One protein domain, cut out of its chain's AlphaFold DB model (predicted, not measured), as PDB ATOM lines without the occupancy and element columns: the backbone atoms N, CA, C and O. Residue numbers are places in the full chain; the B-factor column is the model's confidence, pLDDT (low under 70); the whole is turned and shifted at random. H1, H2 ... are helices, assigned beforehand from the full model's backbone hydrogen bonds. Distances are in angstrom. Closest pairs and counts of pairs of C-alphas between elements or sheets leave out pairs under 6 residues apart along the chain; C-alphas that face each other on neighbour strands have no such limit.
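Overview. This is residues 114 to 179 of the 179 residues of an uncharacterized protein of Rhizophagus sp. MUCL 43196 (UniProt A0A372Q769). The printed part is a long rod with a loose pair of short helices, H1 and H2, at one end, and a helical hairpin, H3 and H4, at the other, joined by the strung-out residues 133 to 142. The hairpin is splayed like a V, with its two helices meeting near the turn and H4, the longest helix, reaching back toward the H1 and H2 end without touching either of them. Residues 154 to 159, at and next to the turn, stick out. The 66 printed residues hold four named helices, in the order H1, H2, H3, H4, and no named strand; the class is all helix. The whole is extended, with a radius of gyration of the C-alphas of 16.8 A and spans of 51 by 20 by 17 A.

Arrangement. H1, residues 114 to 123, and H2, residues 126 to 132, are close but not clearly touching, and their closest C-alphas, those of Leu 120 and Tyr 129, are 7.2 A apart. Their lines stand at a steep tilt of 48 degrees, and they run opposite ways. H3, residues 143 to 153, is apart from both H1 and H2. H4, residues 159 to 178, is also apart from H1 and H2. H3 and H4 form a helical hairpin and touch, with 9 pairs of C-alphas within 8 A; the closest C-alphas are those of Ala 153 and Thr 161, 5.4 A apart. H4 touches H3 with residues 161 to 168 alone. The two run opposite ways at a steep tilt of 42 degrees. In H1, H2, H3 and H4, every backbone O i to N i+4 pair is within hydrogen-bond range.

Along the chain. H1 begins with the C-alpha of Ser 114 at (120.509, 158.296, 146.120) and measures 15.0 A from first to last C-alpha, at residues 114 and 123. H2, residues 126 to 132, measures 10.0 A. H3 begins with the C-alpha of Phe 143 at (155.340, 165.940, 144.762) and measures 15.2 A to C-alpha 153. H4, from Thr 159 to Asn 178, measures 29.0 A and ends with C-alpha 178 at (141.676, 155.690, 138.479).

Size, cuts and confidence. The two C-alphas farthest apart are those of Ser 114 and Lys 155, at 52.0 A, while those of Ser 114 and Cys 179 are 24.3 A apart. Cys 179 is the chain's last residue. The printed part has no cut. The links from H1 to H2 and from H3 to H4 are tight, that from H2 to H3 is short with 10 residues, and no link is long. The mean pLDDT of the printed part is 82.9; residue 124, residues 137 to 140 and residue 179 are under 70.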
ATOM      1  N   SER A 114     121.390 157.226 145.638       87.25
ATOM      2  CA  SER A 114     120.509 158.296 146.120       87.25
ATOM      3  C   SER A 114     120.781 158.654 147.582       87.25
ATOM      4  O   SER A 114     120.962 159.825 147.894       87.25
ATOM      5  N   ILE A 115     120.883 157.652 148.459       85.62
ATOM      6  CA  ILE A 115     121.194 157.832 149.885       85.62
ATOM      7  C   ILE A 115     122.595 158.423 150.045       85.62
ATOM      8  O   ILE A 115     122.807 159.346 150.832       85.62
ATOM      9  N   PHE A 116     123.543 157.915 149.256       82.44
ATOM     10  CA  PHE A 116     124.926 158.360 149.293       82.44
ATOM     11  C   PHE A 116     125.079 159.841 148.902       82.44
ATOM     12  O   PHE A 116     125.762 160.603 149.589       82.44
ATOM     13  N   LYS A 117     124.368 160.289 147.856       81.69
ATOM     14  CA  LYS A 117     124.329 161.704 147.447       81.69
ATOM     15  C   LYS A 117     123.756 162.613 148.535       81.69
ATOM     16  O   LYS A 117     124.324 163.675 148.776       81.69
ATOM     17  N   THR A 118     122.677 162.204 149.204       83.38
ATOM     18  CA  THR A 118     122.066 163.002 150.280       83.38
ATOM     19  C   THR A 118     123.028 163.180 151.455       83.38
ATOM     20  O   THR A 118     123.238 164.304 151.905       83.38
ATOM     21  N   LYS A 119     123.709 162.106 151.882       79.81
ATOM     22  CA  LYS A 119     124.736 162.176 152.937       79.81
ATOM     23  C   LYS A 119     125.891 163.119 152.583       79.81
ATOM     24  O   LYS A 119     126.347 163.888 153.427       79.81
ATOM     25  N   LEU A 120     126.372 163.073 151.339       77.75
ATOM     26  CA  LEU A 120     127.445 163.961 150.884       77.75
ATOM     27  C   LEU A 120     127.004 165.427 150.804       77.75
ATOM     28  O   LEU A 120     127.789 166.310 151.147       77.75
ATOM     29  N   ALA A 121     125.761 165.689 150.396       74.00
ATOM     30  CA  ALA A 121     125.211 167.041 150.332       74.00
ATOM     31  C   ALA A 121     125.088 167.693 151.721       74.00
ATOM     32  O   ALA A 121     125.284 168.899 151.843       74.00
ATOM     33  N   GLU A 122     124.820 166.906 152.767       72.06
ATOM     34  CA  GLU A 122     124.690 167.413 154.139       72.06
ATOM     35  C   GLU A 122     126.023 167.820 154.779       72.06
ATOM     36  O   GLU A 122     126.051 168.733 155.604       72.06
ATOM     37  N   LYS A 123     127.128 167.135 154.451       70.06
ATOM     38  CA  LYS A 123     128.398 167.292 155.187       70.06
ATOM     39  C   LYS A 123     129.634 167.613 154.356       70.06
ATOM     40  O   LYS A 123     130.696 167.731 154.967       70.06
ATOM     41  N   SER A 124     129.490 167.754 153.033       67.56
ATOM     42  CA  SER A 124     130.383 168.330 151.996       67.56
ATOM     43  C   SER A 124     131.886 168.492 152.307       67.56
ATOM     44  O   SER A 124     132.518 169.454 151.875       67.56
ATOM     45  N   SER A 125     132.482 167.578 153.061       74.19
ATOM     46  CA  SER A 125     133.862 167.646 153.527       74.19
ATOM     47  C   SER A 125     134.522 166.311 153.255       74.19
ATOM     48  O   SER A 125     133.947 165.247 153.494       74.19
ATOM     49  N   LEU A 126     135.757 166.373 152.763       73.75
ATOM     50  CA  LEU A 126     136.558 165.187 152.491       73.75
ATOM     51  C   LEU A 126     136.706 164.316 153.750       73.75
ATOM     52  O   LEU A 126     136.569 163.101 153.677       73.75
ATOM     53  N   ALA A 127     136.897 164.942 154.915       76.88
ATOM     54  CA  ALA A 127     136.996 164.243 156.196       76.88
ATOM     55  C   ALA A 127     135.735 163.427 156.528       76.88
ATOM     56  O   ALA A 127     135.835 162.310 157.036       76.88
ATOM     57  N   TYR A 128     134.546 163.959 156.221       80.62
ATOM     58  CA  TYR A 128     133.302 163.216 156.399       80.62
ATOM     59  C   TYR A 128     133.230 162.009 155.460       80.62
ATOM     60  O   TYR A 128     132.917 160.909 155.911       80.62
ATOM     61  N   TYR A 129     133.573 162.203 154.183       77.44
ATOM     62  CA  TYR A 129     133.593 161.119 153.203       77.44
ATOM     63  C   TYR A 129     134.551 159.985 153.606       77.44
ATOM     64  O   TYR A 129     134.140 158.826 153.637       77.44
ATOM     65  N   LEU A 130     135.793 160.316 153.979       79.12
ATOM     66  CA  LEU A 130     136.795 159.332 154.406       79.12
ATOM     67  C   LEU A 130     136.280 158.482 155.575       79.12
ATOM     68  O   LEU A 130     136.356 157.256 155.538       79.12
ATOM     69  N   LYS A 131     135.646 159.126 156.564       82.88
ATOM     70  CA  LYS A 131     135.038 158.435 157.704       82.88
ATOM     71  C   LYS A 131     133.894 157.501 157.292       82.88
ATOM     72  O   LYS A 131     133.864 156.362 157.749       82.88
ATOM     73  N   GLU A 132     132.949 157.963 156.470       79.19
ATOM     74  CA  GLU A 132     131.802 157.139 156.042       79.19
ATOM     75  C   GLU A 132     132.240 155.932 155.209       79.19
ATOM     76  O   GLU A 132     131.683 154.846 155.357       79.19
ATOM     77  N   CYS A 133     133.262 156.099 154.371       77.25
ATOM     78  CA  CYS A 133     133.779 155.033 153.519       77.25
ATOM     79  C   CYS A 133     134.859 154.172 154.180       77.25
ATOM     80  O   CYS A 133     135.387 153.281 153.518       77.25
ATOM     81  N   LYS A 134     135.166 154.395 155.468       81.25
ATOM     82  CA  LYS A 134     136.225 153.683 156.208       81.25
ATOM     83  C   LYS A 134     137.569 153.731 155.470       81.25
ATOM     84  O   LYS A 134     138.293 152.742 155.402       81.25
ATOM     85  N   LEU A 135     137.855 154.883 154.876       75.19
ATOM     86  CA  LEU A 135     139.117 155.169 154.218       75.19
ATOM     87  C   LEU A 135     139.991 155.923 155.209       75.19
ATOM     88  O   LEU A 135     139.550 156.920 155.780       75.19
ATOM     89  N   ASP A 136     141.222 155.458 155.392       71.00
ATOM     90  CA  ASP A 136     142.140 156.070 156.347       71.00
ATOM     91  C   ASP A 136     142.492 157.497 155.895       71.00
ATOM     92  O   ASP A 136     142.211 158.482 156.582       71.00
ATOM     93  N   ASN A 137     143.073 157.627 154.698       68.50
ATOM     94  CA  ASN A 137     143.614 158.881 154.185       68.50
ATOM     95  C   ASN A 137     143.439 158.940 152.660       68.50
ATOM     96  O   ASN A 137     143.302 157.908 151.997       68.50
ATOM     97  N   LYS A 138     143.565 160.138 152.072       68.00
ATOM     98  CA  LYS A 138     143.890 160.249 150.643       68.00
ATOM     99  C   LYS A 138     145.199 159.488 150.395       68.00
ATOM    100  O   LYS A 138     146.179 159.722 151.101       68.00
ATOM    101  N   LEU A 139     145.216 158.597 149.403       65.44
ATOM    102  CA  LEU A 139     146.465 158.076 148.848       65.44
ATOM    103  C   LEU A 139     147.160 159.243 148.149       65.44
ATOM    104  O   LEU A 139     146.852 159.568 147.007       65.44
ATOM    105  N   ASP A 140     148.027 159.929 148.883       67.69
ATOM    106  CA  ASP A 140     148.794 161.057 148.384       67.69
ATOM    107  C   ASP A 140     150.271 160.779 148.639       67.69
ATOM    108  O   ASP A 140     150.681 160.503 149.769       67.69
ATOM    109  N   VAL A 141     151.070 160.839 147.580       76.56
ATOM    110  CA  VAL A 141     152.518 160.973 147.692       76.56
ATOM    111  C   VAL A 141     152.817 162.377 147.185       76.56
ATOM    112  O   VAL A 141     152.936 162.567 145.974       76.56
ATOM    113  N   PRO A 142     152.919 163.379 148.080       75.56
ATOM    114  CA  PRO A 142     153.115 164.757 147.661       75.56
ATOM    115  C   PRO A 142     154.327 164.886 146.739       75.56
ATOM    116  O   PRO A 142     155.356 164.243 146.969       75.56
ATOM    117  N   PHE A 143     154.258 165.770 145.740       77.38
ATOM    118  CA  PHE A 143     155.340 165.940 144.762       77.38
ATOM    119  C   PHE A 143     156.712 166.126 145.418       77.38
ATOM    120  O   PHE A 143     157.687 165.502 145.010       77.38
ATOM    121  N   HIS A 144     156.794 166.918 146.490       80.19
ATOM    122  CA  HIS A 144     158.044 167.141 147.218       80.19
ATOM    123  C   HIS A 144     158.603 165.858 147.867       80.19
ATOM    124  O   HIS A 144     159.821 165.678 147.917       80.19
ATOM    125  N   HIS A 145     157.744 164.940 148.327       86.44
ATOM    126  CA  HIS A 145     158.148 163.614 148.804       86.44
ATOM    127  C   HIS A 145     158.645 162.742 147.653       86.44
ATOM    128  O   HIS A 145     159.709 162.133 147.762       86.44
ATOM    129  N   MET A 146     157.930 162.744 146.531       89.06
ATOM    130  CA  MET A 146     158.301 161.966 145.353       89.06
ATOM    131  C   MET A 146     159.658 162.408 144.787       89.06
ATOM    132  O   MET A 146     160.559 161.587 144.619       89.06
ATOM    133  N   PHE A 147     159.865 163.717 144.599       88.31
ATOM    134  CA  PHE A 147     161.148 164.283 144.167       88.31
ATOM    135  C   PHE A 147     162.283 163.977 145.147       88.31
ATOM    136  O   PHE A 147     163.397 163.667 144.727       88.31
ATOM    137  N   LYS A 148     162.010 164.013 146.455       92.88
ATOM    138  CA  LYS A 148     162.982 163.633 147.486       92.88
ATOM    139  C   LYS A 148     163.369 162.160 147.377       92.88
ATOM    140  O   LYS A 148     164.551 161.843 147.503       92.88
ATOM    141  N   TYR A 149     162.407 161.272 147.144       93.56
ATOM    142  CA  TYR A 149     162.666 159.846 146.963       93.56
ATOM    143  C   TYR A 149     163.482 159.593 145.697       93.56
ATOM    144  O   TYR A 149     164.514 158.930 145.777       93.56
ATOM    145  N   TYR A 150     163.106 160.191 144.562       91.75
ATOM    146  CA  TYR A 150     163.888 160.097 143.326       91.75
ATOM    147  C   TYR A 150     165.312 160.628 143.515       91.75
ATOM    148  O   TYR A 150     166.280 159.957 143.163       91.75
ATOM    149  N   GLY A 151     165.463 161.792 144.151       93.19
ATOM    150  CA  GLY A 151     166.768 162.382 144.434       93.19
ATOM    151  C   GLY A 151     167.653 161.524 145.344       93.19
ATOM    152  O   GLY A 151     168.873 161.569 145.209       93.19
ATOM    153  N   ARG A 152     167.065 160.735 146.256       93.69
ATOM    154  CA  ARG A 152     167.791 159.759 147.088       93.69
ATOM    155  C   ARG A 152     168.165 158.508 146.302       93.69
ATOM    156  O   ARG A 152     169.323 158.113 146.346       93.69
ATOM    157  N   ALA A 153     167.221 157.935 145.557       92.06
ATOM    158  CA  ALA A 153     167.440 156.731 144.756       92.06
ATOM    159  C   ALA A 153     168.498 156.929 143.654       92.06
ATOM    160  O   ALA A 153     169.197 155.988 143.299       92.06
ATOM    161  N   LEU A 154     168.652 158.159 143.149       92.62
ATOM    162  CA  LEU A 154     169.723 158.523 142.214       92.62
ATOM    163  C   LEU A 154     171.117 158.564 142.859       92.62
ATOM    164  O   LEU A 154     172.113 158.454 142.150       92.62
ATOM    165  N   LYS A 155     171.202 158.771 144.177       93.81
ATOM    166  CA  LYS A 155     172.471 158.916 144.907       93.81
ATOM    167  C   LYS A 155     172.915 157.617 145.567       93.81
ATOM    168  O   LYS A 155     174.109 157.345 145.619       93.81
ATOM    169  N   GLU A 156     171.973 156.841 146.091       89.44
ATOM    170  CA  GLU A 156     172.248 155.656 146.900       89.44
ATOM    171  C   GLU A 156     171.233 154.549 146.605       89.44
ATOM    172  O   GLU A 156     170.047 154.810 146.402       89.44
ATOM    173  N   THR A 157     171.689 153.295 146.634       90.06
ATOM    174  CA  THR A 157     170.826 152.114 146.522       90.06
ATOM    175  C   THR A 157     170.927 151.300 147.804       90.06
ATOM    176  O   THR A 157     171.945 150.676 148.092       90.06
ATOM    177  N   ASN A 158     169.865 151.331 148.599       93.06
ATOM    178  CA  ASN A 158     169.739 150.616 149.864       93.06
ATOM    179  C   ASN A 158     168.276 150.194 150.083       93.06
ATOM    180  O   ASN A 158     167.386 150.515 149.297       93.06
ATOM    181  N   THR A 159     168.016 149.455 151.158       93.81
ATOM    182  CA  THR A 159     166.669 148.947 151.463       93.81
ATOM    183  C   THR A 159     165.639 150.069 151.627       93.81
ATOM    184  O   THR A 159     164.518 149.934 151.148       93.81
ATOM    185  N   ILE A 160     166.040 151.204 152.208       92.75
ATOM    186  CA  ILE A 160     165.177 152.373 152.436       92.75
ATOM    187  C   ILE A 160     164.768 153.025 151.109       92.75
ATOM    188  O   ILE A 160     163.600 153.338 150.895       92.75
ATOM    189  N   THR A 161     165.719 153.243 150.200       92.69
ATOM    190  CA  THR A 161     165.440 153.831 148.877       92.69
ATOM    191  C   THR A 161     164.609 152.891 148.004       92.69
ATOM    192  O   THR A 161     163.726 153.357 147.287       92.69
ATOM    193  N   ALA A 162     164.809 151.575 148.115       92.69
ATOM    194  CA  ALA A 162     163.975 150.582 147.437       92.69
ATOM    195  C   ALA A 162     162.521 150.577 147.948       92.69
ATOM    196  O   ALA A 162     161.589 150.461 147.151       92.69
ATOM    197  N   GLU A 163     162.310 150.727 149.258       93.88
ATOM    198  CA  GLU A 163     160.974 150.863 149.849       93.88
ATOM    199  C   GLU A 163     160.293 152.163 149.403       93.88
ATOM    200  O   GLU A 163     159.166 152.129 148.917       93.88
ATOM    201  N   GLN A 164     161.020 153.284 149.429       93.19
ATOM    202  CA  GLN A 164     160.542 154.577 148.925       93.19
ATOM    203  C   GLN A 164     160.120 154.502 147.451       93.19
ATOM    204  O   GLN A 164     159.048 154.975 147.088       93.19
ATOM    205  N   MET A 165     160.918 153.863 146.589       94.50
ATOM    206  CA  MET A 165     160.545 153.656 145.182       94.50
ATOM    207  C   MET A 165     159.322 152.743 145.030       94.50
ATOM    208  O   MET A 165     158.503 152.965 144.138       94.50
ATOM    209  N   ARG A 166     159.155 151.743 145.905       92.62
ATOM    210  CA  ARG A 166     157.966 150.879 145.920       92.62
ATOM    211  C   ARG A 166     156.704 151.657 146.297       92.62
ATOM    212  O   ARG A 166     155.660 151.414 145.695       92.62
ATOM    213  N   GLU A 167     156.793 152.591 147.245       90.56
ATOM    214  CA  GLU A 167     155.687 153.499 147.576       90.56
ATOM    215  C   GLU A 167     155.280 154.345 146.365       90.56
ATOM    216  O   GLU A 167     154.098 154.384 146.022       90.56
ATOM    217  N   VAL A 168     156.253 154.957 145.674       89.62
ATOM    218  CA  VAL A 168     155.992 155.750 144.458       89.62
ATOM    219  C   VAL A 168     155.343 154.894 143.376       89.62
ATOM    220  O   VAL A 168     154.317 155.280 142.825       89.62
ATOM    221  N   ALA A 169     155.885 153.705 143.108       90.56
ATOM    222  CA  ALA A 169     155.334 152.800 142.102       90.56
ATOM    223  C   ALA A 169     153.891 152.388 142.427       90.56
ATOM    224  O   ALA A 169     153.032 152.396 141.547       90.56
ATOM    225  N   LYS A 170     153.602 152.067 143.696       89.75
ATOM    226  CA  LYS A 170     152.246 151.728 144.146       89.75
ATOM    227  C   LYS A 170     151.281 152.894 143.931       89.75
ATOM    228  O   LYS A 170     150.178 152.667 143.443       89.75
ATOM    229  N   TYR A 171     151.699 154.114 144.266       87.19
ATOM    230  CA  TYR A 171     150.910 155.316 144.010       87.19
ATOM    231  C   TYR A 171     150.625 155.490 142.512       87.19
ATOM    232  O   TYR A 171     149.461 155.559 142.136       87.19
ATOM    233  N   CYS A 172     151.651 155.457 141.653       85.38
ATOM    234  CA  CYS A 172     151.486 155.637 140.207       85.38
ATOM    235  C   CYS A 172     150.574 154.580 139.565       85.38
ATOM    236  O   CYS A 172     149.796 154.910 138.678       85.38
ATOM    237  N   ILE A 173     150.647 153.316 140.003       86.38
ATOM    238  CA  ILE A 173     149.760 152.250 139.505       86.38
ATOM    239  C   ILE A 173     148.304 152.546 139.869       86.38
ATOM    240  O   ILE A 173     147.423 152.417 139.024       86.38
ATOM    241  N   ILE A 174     148.045 152.932 141.120       82.25
ATOM    242  CA  ILE A 174     146.688 153.242 141.579       82.25
ATOM    243  C   ILE A 174     146.154 154.480 140.853       82.25
ATOM    244  O   ILE A 174     145.015 154.460 140.399       82.25
ATOM    245  N   ASP A 175     146.959 155.531 140.721       79.94
ATOM    246  CA  ASP A 175     146.587 156.764 140.020       79.94
ATOM    247  C   ASP A 175     146.225 156.488 138.551       79.94
ATOM    248  O   ASP A 175     145.153 156.876 138.095       79.94
ATOM    249  N   ALA A 176     147.043 155.692 137.852       80.50
ATOM    250  CA  ALA A 176     146.809 155.308 136.460       80.50
ATOM    251  C   ALA A 176     145.571 154.421 136.246       80.50
ATOM    252  O   ALA A 176     145.016 154.418 135.154       80.50
ATOM    253  N   ILE A 177     145.142 153.649 137.251       76.06
ATOM    254  CA  ILE A 177     143.905 152.848 137.180       76.06
ATOM    255  C   ILE A 177     142.660 153.722 137.373       76.06
ATOM    256  O   ILE A 177     141.580 153.363 136.906       76.06
ATOM    257  N   ASN A 178     142.795 154.833 138.099       70.31
ATOM    258  CA  ASN A 178     141.676 155.690 138.479       70.31
ATOM    259  C   ASN A 178     141.509 156.925 137.573       70.31
ATOM    260  O   ASN A 178     140.512 157.629 137.734       70.31
ATOM    261  N   CYS A 179     142.453 157.182 136.660       65.38
ATOM    262  CA  CYS A 179     142.369 158.199 135.603       65.38
ATOM    263  C   CYS A 179     141.745 157.627 134.323       65.38
ATOM    264  O   CYS A 179     140.970 158.369 133.675       65.38
TER     265      CYS A 179